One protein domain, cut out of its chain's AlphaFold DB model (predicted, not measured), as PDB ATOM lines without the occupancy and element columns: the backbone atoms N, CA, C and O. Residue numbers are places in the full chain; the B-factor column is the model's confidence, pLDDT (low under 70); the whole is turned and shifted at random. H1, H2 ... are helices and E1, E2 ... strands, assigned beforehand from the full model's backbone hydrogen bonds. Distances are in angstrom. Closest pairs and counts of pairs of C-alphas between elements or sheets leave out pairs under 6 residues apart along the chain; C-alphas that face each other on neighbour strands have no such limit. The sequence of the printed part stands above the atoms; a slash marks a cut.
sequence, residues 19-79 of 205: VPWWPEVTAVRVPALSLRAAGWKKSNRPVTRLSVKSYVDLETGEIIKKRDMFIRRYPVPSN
ATOM      1  N   VAL A  19     -29.048  16.567   0.242       90.19
ATOM      2  CA  VAL A  19     -29.173  16.384   1.695       90.19
ATOM      3  C   VAL A  19     -30.351  15.458   2.004       90.19
ATOM      4  O   VAL A  19     -31.371  15.533   1.318       90.19
ATOM      5  N   PRO A  20     -30.265  14.562   3.006       90.81
ATOM      6  CA  PRO A  20     -31.396  13.729   3.399       90.81
ATOM      7  C   PRO A  20     -32.655  14.546   3.702       90.81
ATOM      8  O   PRO A  20     -32.621  15.484   4.498       90.81
ATOM      9  N   TRP A  21     -33.787  14.149   3.120       93.12
ATOM     10  CA  TRP A  21     -35.085  14.706   3.486       93.12
ATOM     11  C   TRP A  21     -35.541  14.110   4.823       93.12
ATOM     12  O   TRP A  21     -36.129  13.027   4.864       93.12
ATOM     13  N   TRP A  22     -35.221  14.803   5.921       89.06
ATOM     14  CA  TRP A  22     -35.416  14.345   7.305       89.06
ATOM     15  C   TRP A  22     -36.794  13.752   7.627       89.06
ATOM     16  O   TRP A  22     -36.816  12.723   8.303       89.06
ATOM     17  N   PRO A  23     -37.923  14.296   7.129       91.69
ATOM     18  CA  PRO A  23     -39.245  13.720   7.387       91.69
ATOM     19  C   PRO A  23     -39.415  12.270   6.912       91.69
ATOM     20  O   PRO A  23     -40.231  11.539   7.463       91.69
ATOM     21  N   GLU A  24     -38.642  11.823   5.918       87.75
ATOM     22  CA  GLU A  24     -38.676  10.442   5.417       87.75
ATOM     23  C   GLU A  24     -37.482   9.590   5.879       87.75
ATOM     24  O   GLU A  24     -37.313   8.445   5.437       87.75
ATOM     25  N   VAL A  25     -36.635  10.127   6.759       89.44
ATOM     26  CA  VAL A  25     -35.508   9.384   7.322       89.44
ATOM     27  C   VAL A  25     -36.014   8.459   8.419       89.44
ATOM     28  O   VAL A  25     -36.670   8.872   9.369       89.44
ATOM     29  N   THR A  26     -35.660   7.181   8.313       91.31
ATOM     30  CA  THR A  26     -36.031   6.168   9.306       91.31
ATOM     31  C   THR A  26     -34.790   5.565   9.943       91.31
ATOM     32  O   THR A  26     -33.817   5.237   9.260       91.31
ATOM     33  N   ALA A  27     -34.803   5.407  11.265       89.44
ATOM     34  CA  ALA A  27     -33.755   4.685  11.972       89.44
ATOM     35  C   ALA A  27     -33.989   3.174  11.824       89.44
ATOM     36  O   ALA A  27     -34.995   2.636  12.277       89.44
ATOM     37  N   VAL A  28     -33.049   2.479  11.189       90.88
ATOM     38  CA  VAL A  28     -33.098   1.029  10.973       90.88
ATOM     39  C   VAL A  28     -32.025   0.366  11.819       90.88
ATOM     40  O   VAL A  28     -30.860   0.762  11.791       90.88
ATOM     41  N   ARG A  29     -32.394  -0.674  12.563       91.19
ATOM     42  CA  ARG A  29     -31.439  -1.436  13.372       91.19
ATOM     43  C   ARG A  29     -30.460  -2.195  12.477       91.19
ATOM     44  O   ARG A  29     -30.867  -2.879  11.541       91.19
ATOM     45  N   VAL A  30     -29.170  -2.104  12.788       89.69
ATOM     46  CA  VAL A  30     -28.144  -2.917  12.127       89.69
ATOM     47  C   VAL A  30     -28.212  -4.344  12.687       89.69
ATOM     48  O   VAL A  30     -28.262  -4.507  13.913       89.69
ATOM     49  N   PRO A  31     -28.222  -5.390  11.839       90.62
ATOM     50  CA  PRO A  31     -28.274  -6.769  12.310       90.62
ATOM     51  C   PRO A  31     -27.115  -7.101  13.257       90.62
ATOM     52  O   PRO A  31     -25.947  -6.854  12.957       90.62
ATOM     53  N   ALA A  32     -27.428  -7.725  14.397       89.62
ATOM     54  CA  ALA A  32     -26.425  -8.095  15.396       89.62
ATOM     55  C   ALA A  32     -25.388  -9.096  14.854       89.62
ATOM     56  O   ALA A  32     -24.247  -9.104  15.306       89.62
ATOM     57  N   LEU A  33     -25.773  -9.932  13.882       89.75
ATOM     58  CA  LEU A  33     -24.858 -10.838  13.182       89.75
ATOM     59  C   LEU A  33     -23.780 -10.065  12.415       89.75
ATOM     60  O   LEU A  33     -22.603 -10.350  12.604       89.75
ATOM     61  N   SER A  34     -24.167  -9.047  11.642       89.38
ATOM     62  CA  SER A  34     -23.228  -8.190  10.908       89.38
ATOM     63  C   SER A  34     -22.303  -7.429  11.854       89.38
ATOM     64  O   SER A  34     -21.103  -7.377  11.624       89.38
ATOM     65  N   LEU A  35     -22.832  -6.902  12.965       91.12
ATOM     66  CA  LEU A  35     -22.015  -6.222  13.975       91.12
ATOM     67  C   LEU A  35     -20.986  -7.171  14.602       91.12
ATOM     68  O   LEU A  35     -19.810  -6.831  14.684       91.12
ATOM     69  N   ARG A  36     -21.400  -8.380  15.003       90.69
ATOM     70  CA  ARG A  36     -20.478  -9.384  15.559       90.69
ATOM     71  C   ARG A  36     -19.411  -9.796  14.549       90.69
ATOM     72  O   ARG A  36     -18.240  -9.830  14.905       90.69
ATOM     73  N   ALA A  37     -19.806 -10.060  13.305       90.44
ATOM     74  CA  ALA A  37     -18.876 -10.401  12.232       90.44
ATOM     75  C   ALA A  37     -17.898  -9.252  11.935       90.44
ATOM     76  O   ALA A  37     -16.721  -9.500  11.714       90.44
ATOM     77  N   ALA A  38     -18.335  -7.994  12.043       89.81
ATOM     78  CA  ALA A  38     -17.467  -6.821  11.945       89.81
ATOM     79  C   ALA A  38     -16.526  -6.629  13.156       89.81
ATOM     80  O   ALA A  38     -15.716  -5.706  13.151       89.81
ATOM     81  N   GLY A  39     -16.598  -7.482  14.186       89.12
ATOM     82  CA  GLY A  39     -15.777  -7.382  15.398       89.12
ATOM     83  C   GLY A  39     -16.328  -6.413  16.448       89.12
ATOM     84  O   GLY A  39     -15.614  -6.024  17.374       89.12
ATOM     85  N   TRP A  40     -17.595  -6.008  16.331       88.56
ATOM     86  CA  TRP A  40     -18.232  -5.106  17.285       88.56
ATOM     87  C   TRP A  40     -18.438  -5.800  18.638       88.56
ATOM     88  O   TRP A  40     -19.032  -6.880  18.720       88.56
ATOM     89  N   LYS A  41     -17.984  -5.163  19.725       85.94
ATOM     90  CA  LYS A  41     -18.185  -5.670  21.092       85.94
ATOM     91  C   LYS A  41     -19.666  -5.633  21.461       85.94
ATOM     92  O   LYS A  41     -20.369  -4.682  21.128       85.94
ATOM     93  N   LYS A  42     -20.149  -6.647  22.183       80.50
ATOM     94  CA  LYS A  42     -21.552  -6.709  22.612       80.50
ATOM     95  C   LYS A  42     -21.922  -5.423  23.367       80.50
ATOM     96  O   LYS A  42     -21.275  -5.072  24.346       80.50
ATOM     97  N   SER A  43     -22.952  -4.734  22.885       77.88
ATOM     98  CA  SER A  43     -23.499  -3.519  23.489       77.88
ATOM     99  C   SER A  43     -24.951  -3.765  23.877       77.88
ATOM    100  O   SER A  43     -25.686  -4.421  23.136       77.88
ATOM    101  N   ASN A  44     -25.368  -3.210  25.016       80.44
ATOM    102  CA  ASN A  44     -26.768  -3.232  25.446       80.44
ATOM    103  C   ASN A  44     -27.636  -2.266  24.626       80.44
ATOM    104  O   ASN A  44     -28.854  -2.418  24.587       80.44
ATOM    105  N   ARG A  45     -27.025  -1.284  23.947       85.69
ATOM    106  CA  ARG A  45     -27.739  -0.329  23.095       85.69
ATOM    107  C   ARG A  45     -27.756  -0.813  21.641       85.69
ATOM    108  O   ARG A  45     -26.700  -1.197  21.128       85.69
ATOM    109  N   PRO A  46     -28.917  -0.788  20.960       85.88
ATOM    110  CA  PRO A  46     -28.989  -1.153  19.553       85.88
ATOM    111  C   PRO A  46     -28.220  -0.138  18.703       85.88
ATOM    112  O   PRO A  46     -28.384   1.067  18.859       85.88
ATOM    113  N   VAL A  47     -27.396  -0.634  17.779       88.44
ATOM    114  CA  VAL A  47     -26.769   0.207  16.754       88.44
ATOM    115  C   VAL A  47     -27.780   0.416  15.631       88.44
ATOM    116  O   VAL A  47     -28.316  -0.551  15.078       88.44
ATOM    117  N   THR A  48     -28.049   1.673  15.301       90.31
ATOM    118  CA  THR A  48     -28.990   2.068  14.250       90.31
ATOM    119  C   THR A  48     -28.268   2.795  13.130       90.31
ATOM    120  O   THR A  48     -27.348   3.573  13.370       90.31
ATOM    121  N   ARG A  49     -28.729   2.576  11.902       88.69
ATOM    122  CA  ARG A  49     -28.360   3.364  10.728       88.69
ATOM    123  C   ARG A  49     -29.541   4.216  10.288       88.69
ATOM    124  O   ARG A  49     -30.688   3.800  10.430       88.69
ATOM    125  N   LEU A  50     -29.257   5.358   9.679       87.56
ATOM    126  CA  LEU A  50     -30.277   6.145   8.997       87.56
ATOM    127  C   LEU A  50     -30.537   5.546   7.610       87.56
ATOM    128  O   LEU A  50     -29.612   5.345   6.816       87.56
ATOM    129  N   SER A  51     -31.798   5.225   7.338       88.50
ATOM    130  CA  SER A  51     -32.300   4.853   6.022       88.50
ATOM    131  C   SER A  51     -33.011   6.055   5.418       88.50
ATOM    132  O   SER A  51     -34.016   6.528   5.949       88.50
ATOM    133  N   VAL A  52     -32.453   6.555   4.319       90.06
ATOM    134  CA  VAL A  52     -32.923   7.745   3.610       90.06
ATOM    135  C   VAL A  52     -33.598   7.304   2.313       90.06
ATOM    136  O   VAL A  52     -32.971   6.628   1.488       90.06
ATOM    137  N   LYS A  53     -34.876   7.659   2.144       91.75
ATOM    138  CA  LYS A  53     -35.664   7.351   0.936       91.75
ATOM    139  C   LYS A  53     -35.622   8.470  -0.102       91.75
ATOM    140  O   LYS A  53     -35.650   8.170  -1.296       91.75
ATOM    141  N   SER A  54     -35.494   9.710   0.356       93.12
ATOM    142  CA  SER A  54     -35.551  10.911  -0.475       93.12
ATOM    143  C   SER A  54     -34.506  11.929  -0.035       93.12
ATOM    144  O   SER A  54     -34.094  11.953   1.127       93.12
ATOM    145  N   TYR A  55     -34.076  12.754  -0.980       92.69
ATOM    146  CA  TYR A  55     -33.070  13.790  -0.795       92.69
ATOM    147  C   TYR A  55     -33.608  15.118  -1.315       92.69
ATOM    148  O   TYR A  55     -34.370  15.135  -2.277       92.69
ATOM    149  N   VAL A  56     -33.200  16.212  -0.687       92.94
ATOM    150  CA  VAL A  56     -33.411  17.570  -1.187       92.94
ATOM    151  C   VAL A  56     -32.211  17.943  -2.042       92.94
ATOM    152  O   VAL A  56     -31.076  17.819  -1.578       92.94
ATOM    153  N   ASP A  57     -32.456  18.380  -3.272       92.44
ATOM    154  CA  ASP A  57     -31.453  19.039  -4.104       92.44
ATOM    155  C   ASP A  57     -31.324  20.501  -3.659       92.44
ATOM    156  O   ASP A  57     -32.270  21.275  -3.784       92.44
ATOM    157  N   LEU A  58     -30.173  20.889  -3.111       90.62
ATOM    158  CA  LEU A  58     -29.940  22.253  -2.635       90.62
ATOM    159  C   LEU A  58     -29.845  23.283  -3.770       90.62
ATOM    160  O   LEU A  58     -29.971  24.473  -3.500       90.62
ATOM    161  N   GLU A  59     -29.622  22.856  -5.016       91.06
ATOM    162  CA  GLU A  59     -29.587  23.778  -6.160       91.06
ATOM    163  C   GLU A  59     -30.993  24.145  -6.645       91.06
ATOM    164  O   GLU A  59     -31.236  25.290  -7.019       91.06
ATOM    165  N   THR A  60     -31.921  23.186  -6.650       90.94
ATOM    166  CA  THR A  60     -33.272  23.369  -7.212       90.94
ATOM    167  C   THR A  60     -34.362  23.486  -6.147       90.94
ATOM    168  O   THR A  60     -35.457  23.955  -6.439       90.94
ATOM    169  N   GLY A  61     -34.088  23.045  -4.919       91.38
ATOM    170  CA  GLY A  61     -35.076  22.892  -3.852       91.38
ATOM    171  C   GLY A  61     -35.990  21.671  -4.015       91.38
ATOM    172  O   GLY A  61     -36.873  21.459  -3.184       91.38
ATOM    173  N   GLU A  62     -35.807  20.853  -5.057       94.12
ATOM    174  CA  GLU A  62     -36.662  19.693  -5.314       94.12
ATOM    175  C   GLU A  62     -36.383  18.536  -4.345       94.12
ATOM    176  O   GLU A  62     -35.236  18.211  -4.032       94.12
ATOM    177  N   ILE A  63     -37.448  17.841  -3.931       93.75
ATOM    178  CA  ILE A  63     -37.344  16.565  -3.215       93.75
ATOM    179  C   ILE A  63     -37.340  15.434  -4.243       93.75
ATOM    180  O   ILE A  63     -38.330  15.187  -4.931       93.75
ATOM    181  N   ILE A  64     -36.231  14.706  -4.317       93.81
ATOM    182  CA  ILE A  64     -36.013  13.625  -5.276       93.81
ATOM    183  C   ILE A  64     -35.905  12.301  -4.520       93.81
ATOM    184  O   ILE A  64     -35.133  12.155  -3.568       93.81
ATOM    185  N   LYS A  65     -36.656  11.285  -4.957       93.50
ATOM    186  CA  LYS A  65     -36.548   9.937  -4.382       93.50
ATOM    187  C   LYS A  65     -35.236   9.291  -4.809       93.50
ATOM    188  O   LYS A  65     -34.805   9.414  -5.953       93.50
ATOM    189  N   LYS A  66     -34.656   8.472  -3.932       90.06
ATOM    190  CA  LYS A  66     -33.397   7.753  -4.190       90.06
ATOM    191  C   LYS A  66     -33.422   6.940  -5.493       90.06
ATOM    192  O   LYS A  66     -32.422   6.889  -6.196       90.06
ATOM    193  N   ARG A  67     -34.558   6.315  -5.830       90.88
ATOM    194  CA  ARG A  67     -34.730   5.566  -7.092       90.88
ATOM    195  C   ARG A  67     -34.611   6.474  -8.327       90.88
ATOM    196  O   ARG A  67     -33.995   6.087  -9.311       90.88
ATOM    197  N   ASP A  68     -35.154   7.685  -8.240       92.06
ATOM    198  CA  ASP A  68     -35.199   8.636  -9.347       92.06
ATOM    199  C   ASP A  68     -33.819   9.280  -9.537       92.06
ATOM    200  O   ASP A  68     -33.420   9.550 -10.666       92.06
ATOM    201  N   MET A  69     -33.032   9.413  -8.459       90.50
ATOM    202  CA  MET A  69     -31.616   9.784  -8.553       90.50
ATOM    203  C   MET A  69     -30.818   8.796  -9.410       90.50
ATOM    204  O   MET A  69     -30.029   9.233 -10.240       90.50
ATOM    205  N   PHE A  70     -31.047   7.482  -9.275       86.06
ATOM    206  CA  PHE A  70     -30.377   6.488 -10.126       86.06
ATOM    207  C   PHE A  70     -30.774   6.630 -11.599       86.06
ATOM    208  O   PHE A  70     -29.907   6.588 -12.468       86.06
ATOM    209  N   ILE A  71     -32.066   6.843 -11.878       90.19
ATOM    210  CA  ILE A  71     -32.583   7.038 -13.244       90.19
ATOM    211  C   ILE A  71     -31.965   8.290 -13.877       90.19
ATOM    212  O   ILE A  71     -31.488   8.245 -15.009       90.19
ATOM    213  N   ARG A  72     -31.912   9.394 -13.123       88.62
ATOM    214  CA  ARG A  72     -31.322  10.673 -13.550       88.62
ATOM    215  C   ARG A  72     -29.788  10.693 -13.485       88.62
ATOM    216  O   ARG A  72     -29.185  11.711 -13.800       88.62
ATOM    217  N   ARG A  73     -29.154   9.583 -13.082       85.69
ATOM    218  CA  ARG A  73     -27.700   9.446 -12.878       85.69
ATOM    219  C   ARG A  73     -27.104  10.485 -11.918       85.69
ATOM    220  O   ARG A  73     -25.934  10.840 -12.036       85.69
ATOM    221  N   TYR A  74     -27.887  10.948 -10.945       85.94
ATOM    222  CA  TYR A  74     -27.375  11.787  -9.871       85.94
ATOM    223  C   TYR A  74     -26.529  10.972  -8.884       85.94
ATOM    224  O   TYR A  74     -26.837   9.800  -8.625       85.94
ATOM    225  N   PRO A  75     -25.482  11.577  -8.293       81.12
ATOM    226  CA  PRO A  75     -24.701  10.931  -7.251       81.12
ATOM    227  C   PRO A  75     -25.589  10.670  -6.036       81.12
ATOM    228  O   PRO A  75     -26.153  11.589  -5.447       81.12
ATOM    229  N   VAL A  76     -25.713   9.402  -5.653       81.62
ATOM    230  CA  VAL A  76     -26.486   9.004  -4.476       81.62
ATOM    231  C   VAL A  76     -25.568   9.031  -3.254       81.62
ATOM    232  O   VAL A  76     -24.592   8.272  -3.232       81.62
ATOM    233  N   PRO A  77     -25.868   9.839  -2.219       80.94
ATOM    234  CA  PRO A  77     -25.070   9.859  -1.001       80.94
ATOM    235  C   PRO A  77     -24.929   8.456  -0.395       80.94
ATOM    236  O   PRO A  77     -25.906   7.719  -0.221       80.94
ATOM    237  N   SER A  78     -23.687   8.067  -0.099       75.44
ATOM    238  CA  SER A  78     -23.371   6.747   0.452       75.44
ATOM    239  C   SER A  78     -23.311   6.782   1.980       75.44
ATOM    240  O   SER A  78     -22.851   7.748   2.586       75.44
ATOM    241  N   ASN A  79     -23.777   5.710   2.630       82.38
ATOM    242  CA  ASN A  79     -23.680   5.575   4.081       82.38
ATOM    243  C   ASN A  79     -22.301   5.002   4.443       82.38
ATOM    244  O   ASN A  79     -22.116   3.783   4.465       82.38
TER     245      ASN A  79
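This is residues 19 to 79 of the 205 residues of an uncharacterized protein of Burkholderia latens (UniProt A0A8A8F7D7). Two small two-stranded ladders, E1 with E2 and E3 with E4, follow each other along a thin, loose body, with short helix H1 at one end and H2 beside the E3-E4 hairpin near the other. The 61 printed residues, under half in named elements, run E1, H1, E2, E3, E4, H2; the class is mixed, both sheets antiparallel. The radius of gyration of the C-alphas is 15.0 A, the spans 44 by 22 by 15 A.

E1, residues 26 to 29, 9.8 A, begins at C-alpha 26 (-36.031, 6.168, 9.306). H1 is 32 to 37, 8.5 A; E2 48 to 51, 9.3 A; E3 54 to 57, 9.8 A; E4 63 to 65, 6.8 A. H2, 66 to 71, 9.1 A, ends at C-alpha 71 (-32.583, 7.038, -13.244).

Residues 19 to 20 pair antiparallel with 55 to 56 of E3. N 28 and O 49 of E1 and E2 are 2.8 A apart, within hydrogen-bond range. E2 runs on into E3 at 62 degrees. In hairpin E3 and E4, N 55 and O 64 are 2.9 A apart, within range. H1 and H2 are apart; each has every O i to N i+4 pair within range.

The C-alphas farthest apart, Lys 42 and Thr 60, are 43.9 A apart. The printed part has no cut, no link is long, and no printed residue is under 70 in pLDDT.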